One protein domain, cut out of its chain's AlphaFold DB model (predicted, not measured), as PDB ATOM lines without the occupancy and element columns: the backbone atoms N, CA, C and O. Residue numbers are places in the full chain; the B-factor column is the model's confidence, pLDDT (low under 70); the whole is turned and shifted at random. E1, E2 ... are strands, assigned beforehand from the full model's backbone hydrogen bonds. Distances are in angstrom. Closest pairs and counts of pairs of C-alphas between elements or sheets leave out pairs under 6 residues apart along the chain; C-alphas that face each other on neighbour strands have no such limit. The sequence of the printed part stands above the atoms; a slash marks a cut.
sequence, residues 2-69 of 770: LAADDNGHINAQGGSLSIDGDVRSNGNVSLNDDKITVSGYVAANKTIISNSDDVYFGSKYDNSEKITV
ATOM      1  N   LEU A   2       7.615 -19.681  81.311       85.50
ATOM      2  CA  LEU A   2       8.853 -20.438  81.549       85.50
ATOM      3  C   LEU A   2       8.628 -21.656  82.467       85.50
ATOM      4  O   LEU A   2       8.201 -21.487  83.606       85.50
ATOM      5  N   ALA A   3       8.984 -22.857  81.996       86.44
ATOM      6  CA  ALA A   3       9.052 -24.095  82.785       86.44
ATOM      7  C   ALA A   3      10.501 -24.624  82.859       86.44
ATOM      8  O   ALA A   3      11.000 -25.212  81.895       86.44
ATOM      9  N   ALA A   4      11.203 -24.398  83.972       75.88
ATOM     10  CA  ALA A   4      12.670 -24.513  84.016       75.88
ATOM     11  C   ALA A   4      13.244 -25.751  84.744       75.88
ATOM     12  O   ALA A   4      14.452 -25.810  84.973       75.88
ATOM     13  N   ASP A   5      12.433 -26.756  85.091       75.81
ATOM     14  CA  ASP A   5      12.946 -27.998  85.699       75.81
ATOM     15  C   ASP A   5      13.902 -28.761  84.774       75.81
ATOM     16  O   ASP A   5      13.817 -28.667  83.553       75.81
ATOM     17  N   ASP A   6      14.719 -29.652  85.325       65.56
ATOM     18  CA  ASP A   6      15.640 -30.495  84.552       65.56
ATOM     19  C   ASP A   6      14.914 -31.415  83.536       65.56
ATOM     20  O   ASP A   6      15.519 -31.922  82.582       65.56
ATOM     21  N   ASN A   7      13.598 -31.592  83.723       67.38
ATOM     22  CA  ASN A   7      12.641 -32.181  82.788       67.38
ATOM     23  C   ASN A   7      11.364 -31.322  82.662       67.38
ATOM     24  O   ASN A   7      10.271 -31.876  82.639       67.38
ATOM     25  N   GLY A   8      11.487 -29.992  82.609       68.06
ATOM     26  CA  GLY A   8      10.341 -29.078  82.597       68.06
ATOM     27  C   GLY A   8       9.338 -29.398  81.487       68.06
ATOM     28  O   GLY A   8       9.707 -29.713  80.354       68.06
ATOM     29  N   HIS A   9       8.054 -29.334  81.809       80.75
ATOM     30  CA  HIS A   9       6.977 -29.588  80.863       80.75
ATOM     31  C   HIS A   9       5.967 -28.443  80.878       80.75
ATOM     32  O   HIS A   9       5.533 -27.997  81.940       80.75
ATOM     33  N   ILE A  10       5.617 -27.982  79.677       83.00
ATOM     34  CA  ILE A  10       4.449 -27.137  79.417       83.00
ATOM     35  C   ILE A  10       3.440 -28.016  78.682       83.00
ATOM     36  O   ILE A  10       3.787 -28.567  77.636       83.00
ATOM     37  N   ASN A  11       2.236 -28.162  79.231       82.00
ATOM     38  CA  ASN A  11       1.111 -28.854  78.605       82.00
ATOM     39  C   ASN A  11      -0.073 -27.885  78.470       82.00
ATOM     40  O   ASN A  11      -0.411 -27.220  79.447       82.00
ATOM     41  N   ALA A  12      -0.694 -27.808  77.296       78.56
ATOM     42  CA  ALA A  12      -1.934 -27.062  77.068       78.56
ATOM     43  C   ALA A  12      -2.934 -27.912  76.271       78.56
ATOM     44  O   ALA A  12      -2.512 -28.720  75.429       78.56
ATOM     45  N   GLN A  13      -4.222 -27.779  76.593       80.50
ATOM     46  CA  GLN A  13      -5.334 -28.487  75.951       80.50
ATOM     47  C   GLN A  13      -6.693 -27.843  76.285       80.50
ATOM     48  O   GLN A  13      -6.901 -27.389  77.411       80.50
ATOM     49  N   GLY A  14      -7.659 -27.965  75.376       66.94
ATOM     50  CA  GLY A  14      -9.086 -27.743  75.638       66.94
ATOM     51  C   GLY A  14      -9.849 -27.013  74.531       66.94
ATOM     52  O   GLY A  14     -11.034 -27.285  74.363       66.94
ATOM     53  N   GLY A  15      -9.191 -26.192  73.704       81.94
ATOM     54  CA  GLY A  15      -9.860 -25.603  72.537       81.94
ATOM     55  C   GLY A  15      -9.040 -24.558  71.795       81.94
ATOM     56  O   GLY A  15      -8.700 -24.758  70.630       81.94
ATOM     57  N   SER A  16      -8.695 -23.446  72.442       89.38
ATOM     58  CA  SER A  16      -7.838 -22.433  71.820       89.38
ATOM     59  C   SER A  16      -6.885 -21.750  72.794       89.38
ATOM     60  O   SER A  16      -7.250 -21.421  73.921       89.38
ATOM     61  N   LEU A  17      -5.657 -21.524  72.321       92.00
ATOM     62  CA  LEU A  17      -4.570 -20.918  73.081       92.00
ATOM     63  C   LEU A  17      -3.945 -19.757  72.297       92.00
ATOM     64  O   LEU A  17      -3.382 -19.960  71.217       92.00
ATOM     65  N   SER A  18      -4.004 -18.557  72.873       92.69
ATOM     66  CA  SER A  18      -3.335 -17.343  72.391       92.69
ATOM     67  C   SER A  18      -2.246 -16.932  73.384       92.69
ATOM     68  O   SER A  18      -2.493 -16.872  74.587       92.69
ATOM     69  N   ILE A  19      -1.025 -16.685  72.910       91.62
ATOM     70  CA  ILE A  19       0.094 -16.202  73.724       91.62
ATOM     71  C   ILE A  19       0.794 -15.074  72.968       91.62
ATOM     72  O   ILE A  19       1.495 -15.321  71.983       91.62
ATOM     73  N   ASP A  20       0.654 -13.846  73.462       89.75
ATOM     74  CA  ASP A  20       1.500 -12.733  73.051       89.75
ATOM     75  C   ASP A  20       2.773 -12.710  73.914       89.75
ATOM     76  O   ASP A  20       2.740 -12.382  75.103       89.75
ATOM     77  N   GLY A  21       3.887 -13.156  73.325       85.69
ATOM     78  CA  GLY A  21       5.182 -13.344  73.982       85.69
ATOM     79  C   GLY A  21       5.781 -14.748  73.816       85.69
ATOM     80  O   GLY A  21       5.341 -15.553  72.995       85.69
ATOM     81  N   ASP A  22       6.825 -15.036  74.600       88.50
ATOM     82  CA  ASP A  22       7.656 -16.241  74.454       88.50
ATOM     83  C   ASP A  22       7.231 -17.416  75.354       88.50
ATOM     84  O   ASP A  22       6.762 -17.245  76.486       88.50
ATOM     85  N   VAL A  23       7.501 -18.640  74.893       90.25
ATOM     86  CA  VAL A  23       7.254 -19.904  75.605       90.25
ATOM     87  C   VAL A  23       8.548 -20.717  75.669       90.25
ATOM     88  O   VAL A  23       9.042 -21.177  74.642       90.25
ATOM     89  N   ARG A  24       9.103 -20.949  76.868       90.56
ATOM     90  CA  ARG A  24      10.353 -21.717  77.030       90.56
ATOM     91  C   ARG A  24      10.259 -22.841  78.060       90.56
ATOM     92  O   ARG A  24       9.694 -22.668  79.138       90.56
ATOM     93  N   SER A  25      10.849 -23.988  77.729       91.06
ATOM     94  CA  SER A  25      10.855 -25.197  78.557       91.06
ATOM     95  C   SER A  25      12.225 -25.885  78.596       91.06
ATOM     96  O   SER A  25      12.859 -26.108  77.565       91.06
ATOM     97  N   ASN A  26      12.659 -26.310  79.783       88.38
ATOM     98  CA  ASN A  26      13.859 -27.133  79.972       88.38
ATOM     99  C   ASN A  26      13.626 -28.644  79.740       88.38
ATOM    100  O   ASN A  26      14.539 -29.453  79.926       88.38
ATOM    101  N   GLY A  27      12.434 -29.045  79.294       89.94
ATOM    102  CA  GLY A  27      12.145 -30.392  78.801       89.94
ATOM    103  C   GLY A  27      11.360 -30.332  77.494       89.94
ATOM    104  O   GLY A  27      11.946 -30.038  76.453       89.94
ATOM    105  N   ASN A  28      10.058 -30.631  77.537       88.88
ATOM    106  CA  ASN A  28       9.178 -30.550  76.358       88.88
ATOM    107  C   ASN A  28       8.216 -29.357  76.451       88.88
ATOM    108  O   ASN A  28       7.866 -28.917  77.550       88.88
ATOM    109  N   VAL A  29       7.714 -28.922  75.298       91.38
ATOM    110  CA  VAL A  29       6.473 -28.143  75.172       91.38
ATOM    111  C   VAL A  29       5.465 -29.014  74.419       91.38
ATOM    112  O   VAL A  29       5.823 -29.588  73.394       91.38
ATOM    113  N   SER A  30       4.236 -29.124  74.917       90.81
ATOM    114  CA  SER A  30       3.143 -29.902  74.324       90.81
ATOM    115  C   SER A  30       1.885 -29.039  74.267       90.81
ATOM    116  O   SER A  30       1.332 -28.706  75.311       90.81
ATOM    117  N   LEU A  31       1.435 -28.673  73.069       89.69
ATOM    118  CA  LEU A  31       0.245 -27.838  72.861       89.69
ATOM    119  C   LEU A  31      -0.786 -28.638  72.046       89.69
ATOM    120  O   LEU A  31      -0.455 -29.163  70.978       89.69
ATOM    121  N   ASN A  32      -2.003 -28.790  72.568       87.44
ATOM    122  CA  ASN A  32      -3.006 -29.747  72.080       87.44
ATOM    123  C   ASN A  32      -4.398 -29.092  72.000       87.44
ATOM    124  O   ASN A  32      -5.376 -29.612  72.534       87.44
ATOM    125  N   ASP A  33      -4.453 -27.935  71.348       84.50
ATOM    126  CA  ASP A  33      -5.643 -27.099  71.187       84.50
ATOM    127  C   ASP A  33      -6.031 -27.004  69.708       84.50
ATOM    128  O   ASP A  33      -5.150 -26.914  68.849       84.50
ATOM    129  N   ASP A  34      -7.330 -26.979  69.394       86.94
ATOM    130  CA  ASP A  34      -7.841 -26.871  68.016       86.94
ATOM    131  C   ASP A  34      -7.280 -25.638  67.284       86.94
ATOM    132  O   ASP A  34      -7.112 -25.672  66.064       86.94
ATOM    133  N   LYS A  35      -6.916 -24.583  68.029       89.38
ATOM    134  CA  LYS A  35      -6.128 -23.447  67.536       89.38
ATOM    135  C   LYS A  35      -5.022 -23.034  68.509       89.38
ATOM    136  O   LYS A  35      -5.282 -22.791  69.684       89.38
ATOM    137  N   ILE A  36      -3.804 -22.850  67.995       92.19
ATOM    138  CA  ILE A  36      -2.627 -22.417  68.764       92.19
ATOM    139  C   ILE A  36      -1.994 -21.186  68.105       92.19
ATOM    140  O   ILE A  36      -1.682 -21.190  66.915       92.19
ATOM    141  N   THR A  37      -1.746 -20.127  68.870       92.56
ATOM    142  CA  THR A  37      -1.029 -18.929  68.407       92.56
ATOM    143  C   THR A  37      -0.025 -18.472  69.461       92.56
ATOM    144  O   THR A  37      -0.406 -18.171  70.586       92.56
ATOM    145  N   VAL A  38       1.256 -18.399  69.091       92.00
ATOM    146  CA  VAL A  38       2.328 -17.790  69.895       92.00
ATOM    147  C   VAL A  38       3.026 -16.728  69.047       92.00
ATOM    148  O   VAL A  38       3.602 -17.064  68.008       92.00
ATOM    149  N   SER A  39       2.967 -15.458  69.456       88.88
ATOM    150  CA  SER A  39       3.568 -14.348  68.695       88.88
ATOM    151  C   SER A  39       5.100 -14.355  68.753       88.88
ATOM    152  O   SER A  39       5.757 -14.071  67.750       88.88
ATOM    153  N   GLY A  40       5.662 -14.722  69.911       85.31
ATOM    154  CA  GLY A  40       7.095 -14.835  70.159       85.31
ATOM    155  C   GLY A  40       7.678 -16.185  69.738       85.31
ATOM    156  O   GLY A  40       7.184 -16.866  68.831       85.31
ATOM    157  N   TYR A  41       8.761 -16.596  70.399       86.06
ATOM    158  CA  TYR A  41       9.381 -17.896  70.151       86.06
ATOM    159  C   TYR A  41       8.861 -18.995  71.085       86.06
ATOM    160  O   TYR A  41       8.598 -18.781  72.267       86.06
ATOM    161  N   VAL A  42       8.816 -20.224  70.567       90.00
ATOM    162  CA  VAL A  42       8.663 -21.450  71.356       90.00
ATOM    163  C   VAL A  42      10.003 -22.184  71.395       90.00
ATOM    164  O   VAL A  42      10.556 -22.520  70.347       90.00
ATOM    165  N   ALA A  43      10.536 -22.443  72.588       89.25
ATOM    166  CA  ALA A  43      11.817 -23.119  72.798       89.25
ATOM    167  C   ALA A  43      11.698 -24.292  73.783       89.25
ATOM    168  O   ALA A  43      11.116 -24.152  74.860       89.25
ATOM    169  N   ALA A  44      12.288 -25.441  73.446       89.19
ATOM    170  CA  ALA A  44      12.353 -26.604  74.330       89.19
ATOM    171  C   ALA A  44      13.741 -27.251  74.312       89.19
ATOM    172  O   ALA A  44      14.292 -27.516  73.244       89.19
ATOM    173  N   ASN A  45      14.273 -27.612  75.482       89.75
ATOM    174  CA  ASN A  45      15.539 -28.348  75.581       89.75
ATOM    175  C   ASN A  45      15.485 -29.763  74.978       89.75
ATOM    176  O   ASN A  45      16.528 -30.335  74.671       89.75
ATOM    177  N   LYS A  46      14.288 -30.322  74.771       88.19
ATOM    178  CA  LYS A  46      14.091 -31.610  74.095       88.19
ATOM    179  C   LYS A  46      13.257 -31.457  72.828       88.19
ATOM    180  O   LYS A  46      13.796 -31.539  71.729       88.19
ATOM    181  N   THR A  47      11.939 -31.288  72.956       90.31
ATOM    182  CA  THR A  47      11.022 -31.316  71.804       90.31
ATOM    183  C   THR A  47       9.749 -30.509  72.048       90.31
ATOM    184  O   THR A  47       9.165 -30.559  73.132       90.31
ATOM    185  N   ILE A  48       9.307 -29.801  71.013       91.06
ATOM    186  CA  ILE A  48       8.060 -29.043  70.930       91.06
ATOM    187  C   ILE A  48       7.070 -29.829  70.059       91.06
ATOM    188  O   ILE A  48       7.262 -29.973  68.843       91.06
ATOM    189  N   ILE A  49       6.007 -30.312  70.698       89.44
ATOM    190  CA  ILE A  49       4.899 -31.078  70.131       89.44
ATOM    191  C   ILE A  49       3.685 -30.147  70.000       89.44
ATOM    192  O   ILE A  49       3.336 -29.442  70.946       89.44
ATOM    193  N   SER A  50       3.040 -30.159  68.837       86.06
ATOM    194  CA  SER A  50       1.830 -29.383  68.547       86.06
ATOM    195  C   SER A  50       0.856 -30.256  67.758       86.06
ATOM    196  O   SER A  50       1.173 -30.644  66.632       86.06
ATOM    197  N   ASN A  51      -0.289 -30.596  68.349       81.56
ATOM    198  CA  ASN A  51      -1.266 -31.533  67.781       81.56
ATOM    199  C   ASN A  51      -2.517 -30.786  67.295       81.56
ATOM    200  O   ASN A  51      -3.571 -30.885  67.912       81.56
ATOM    201  N   SER A  52      -2.374 -30.011  66.218       81.38
ATOM    202  CA  SER A  52      -3.421 -29.127  65.691       81.38
ATOM    203  C   SER A  52      -3.194 -28.807  64.210       81.38
ATOM    204  O   SER A  52      -2.052 -28.848  63.742       81.38
ATOM    205  N   ASP A  53      -4.274 -28.482  63.494       80.62
ATOM    206  CA  ASP A  53      -4.250 -28.051  62.089       80.62
ATOM    207  C   ASP A  53      -4.132 -26.512  61.931       80.62
ATOM    208  O   ASP A  53      -3.768 -26.051  60.847       80.62
ATOM    209  N   ASP A  54      -4.383 -25.712  62.984       87.81
ATOM    210  CA  ASP A  54      -4.230 -24.240  62.996       87.81
ATOM    211  C   ASP A  54      -3.190 -23.811  64.051       87.81
ATOM    212  O   ASP A  54      -3.504 -23.567  65.218       87.81
ATOM    213  N   VAL A  55      -1.914 -23.768  63.640       90.12
ATOM    214  CA  VAL A  55      -0.766 -23.466  64.514       90.12
ATOM    215  C   VAL A  55       0.075 -22.327  63.950       90.12
ATOM    216  O   VAL A  55       0.663 -22.447  62.872       90.12
ATOM    217  N   TYR A  56       0.228 -21.261  64.735       91.56
ATOM    218  CA  TYR A  56       1.188 -20.188  64.492       91.56
ATOM    219  C   TYR A  56       2.224 -20.095  65.619       91.56
ATOM    220  O   TYR A  56       1.864 -19.990  66.791       91.56
ATOM    221  N   PHE A  57       3.508 -20.066  65.251       91.94
ATOM    222  CA  PHE A  57       4.630 -19.727  66.130       91.94
ATOM    223  C   PHE A  57       5.501 -18.674  65.433       91.94
ATOM    224  O   PHE A  57       5.929 -18.909  64.299       91.94
ATOM    225  N   GLY A  58       5.829 -17.566  66.101       87.81
ATOM    226  CA  GLY A  58       6.757 -16.559  65.571       87.81
ATOM    227  C   GLY A  58       8.176 -17.101  65.347       87.81
ATOM    228  O   GLY A  58       8.859 -16.721  64.394       87.81
ATOM    229  N   SER A  59       8.624 -18.046  66.181       88.00
ATOM    230  CA  SER A  59       9.825 -18.869  65.955       88.00
ATOM    231  C   SER A  59       9.782 -20.183  66.741       88.00
ATOM    232  O   SER A  59       9.067 -20.291  67.735       88.00
ATOM    233  N   LYS A  60      10.554 -21.196  66.317       90.94
ATOM    234  CA  LYS A  60      10.579 -22.535  66.934       90.94
ATOM    235  C   LYS A  60      12.010 -23.049  67.138       90.94
ATOM    236  O   LYS A  60      12.767 -23.131  66.174       90.94
ATOM    237  N   TYR A  61      12.345 -23.467  68.363       89.00
ATOM    238  CA  TYR A  61      13.678 -23.946  68.751       89.00
ATOM    239  C   TYR A  61      13.627 -25.251  69.568       89.00
ATOM    240  O   TYR A  61      13.490 -25.240  70.792       89.00
ATOM    241  N   ASP A  62      13.772 -26.392  68.893       88.69
ATOM    242  CA  ASP A  62      14.002 -27.694  69.532       88.69
ATOM    243  C   ASP A  62      15.487 -27.857  69.938       88.69
ATOM    244  O   ASP A  62      16.382 -27.428  69.211       88.69
ATOM    245  N   ASN A  63      15.764 -28.551  71.047       88.06
ATOM    246  CA  ASN A  63      17.101 -28.741  71.648       88.06
ATOM    247  C   ASN A  63      17.779 -27.448  72.161       88.06
ATOM    248  O   ASN A  63      19.006 -27.342  72.152       88.06
ATOM    249  N   SER A  64      17.002 -26.461  72.624       85.62
ATOM    250  CA  SER A  64      17.533 -25.206  73.185       85.62
ATOM    251  C   SER A  64      18.326 -25.413  74.484       85.62
ATOM    252  O   SER A  64      18.056 -26.341  75.245       85.62
ATOM    253  N   GLU A  65      19.244 -24.507  74.820       85.00
ATOM    254  CA  GLU A  65      19.964 -24.560  76.103       85.00
ATOM    255  C   GLU A  65      19.025 -24.429  77.316       85.00
ATOM    256  O   GLU A  65      17.981 -23.766  77.246       85.00
ATOM    257  N   LYS A  66      19.408 -25.060  78.434       83.56
ATOM    258  CA  LYS A  66      18.691 -24.955  79.710       83.56
ATOM    259  C   LYS A  66      18.942 -23.602  80.373       83.56
ATOM    260  O   LYS A  66      20.056 -23.096  80.338       83.56
ATOM    261  N   ILE A  67      17.911 -23.059  81.012       81.19
ATOM    262  CA  ILE A  67      17.963 -21.830  81.824       81.19
ATOM    263  C   ILE A  67      17.311 -22.066  83.188       81.19
ATOM    264  O   ILE A  67      16.547 -23.010  83.334       81.19
ATOM    265  N   THR A  68      17.575 -21.241  84.192       75.25
ATOM    266  CA  THR A  68      16.916 -21.328  85.509       75.25
ATOM    267  C   THR A  68      15.721 -20.376  85.599       75.25
ATOM    268  O   THR A  68      15.727 -19.327  84.957       75.25
ATOM    269  N   VAL A  69      14.717 -20.683  86.435       71.81
ATOM    270  CA  VAL A  69      13.830 -19.618  86.945       71.81
ATOM    271  C   VAL A  69      14.686 -18.709  87.844       71.81
ATOM    272  O   VAL A  69      15.416 -19.245  88.682       71.81
TER     273      VAL A  69
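AT A GLANCE: This is residues 2 to 69 of the 770 residues of an uncharacterized protein of Ruminococcus sp. AF16-50 (UniProt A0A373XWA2). The chain is wound in three stacked turns, a short solenoid of triangular outline: E1, E2 and E3 make one turn, E4 and E5 the next, E6 and E7 the last. E1, E4 and E6 lie side by side as one flat wall, while the bent strands E5 and E7, together with E2 and E3, make the other two walls; residues 63 to 69 fold back toward the beginning of the printed part. The printed part has 68 residues with seven named strands, E1 to E7 in that order, and no named helix, and its class is all strand. One sheet runs E1, E4, E6, and the other, of E2, E3, E5 and E7, is branched; both are parallel. The whole is compact, with a radius of gyration of the C-alphas of 11.0 A, and spans 29 by 19 by 18 A.

IN THESE COORDINATES: In the branched sheet, E5, residues 35 to 44, is the longest strand by residues, 19.9 A from first to last C-alpha. E7, residues 54 to 62, measures 19.7 A and ends at C-alpha 62 (14.002, -27.694, 69.532). E2, residues 16 to 20, measures 13.5 A, and E3 is residues 23 to 25. In the other sheet, E1, residues 9 to 13, begins at C-alpha 9 (6.977, -29.588, 80.863) and measures 13.3 A. E4, residues 28 to 32, measures 12.9 A, and E6 is residues 47 to 50.

HOW THE PARTS SIT: E5 bends by 100 degrees at residue 40, and E7 bends by 87 degrees at residue 58. E2 runs on into E3 across a break of 2 residues, at 98 degrees. E2, beside residues 35 to 39, and E3, beside residues 42 to 44, lie on one side of E5, with E7 on the other side. E2 and E5 are parallel, with N 19 and O 37 2.8 A apart, within hydrogen-bond range. E3 and E5 are parallel, with N 23 and O 41 at 2.8 A. E5 and E7 are parallel, with N 36 and O 54 at 2.9 A and N 61 and O 42 at 2.8 A. E4 is parallel to E1, with N 30 and O 10 at 2.8 A, and to E6, with N 49 and O 29 at 2.8 A. The two sheets form a sandwich, two sheets face to face, with 36 pairs of C-alphas within 10 A. The closest C-alphas of E6 and E7 are those of Thr 47 and Asp 62, 5.2 A apart. E1 and E7 are apart. Residues 2 to 3 pair, parallel, with residues 24 to 25 of E3.

THE WHOLE: The two C-alphas farthest apart are those of Asp 53 and Thr 68, at 32.3 A, and the outline is only just elongated. The printed part has no cut, and the six links between its strands are tight. The mean pLDDT of the printed part is 85.7; residues 6 to 8 and residue 14 are under 70.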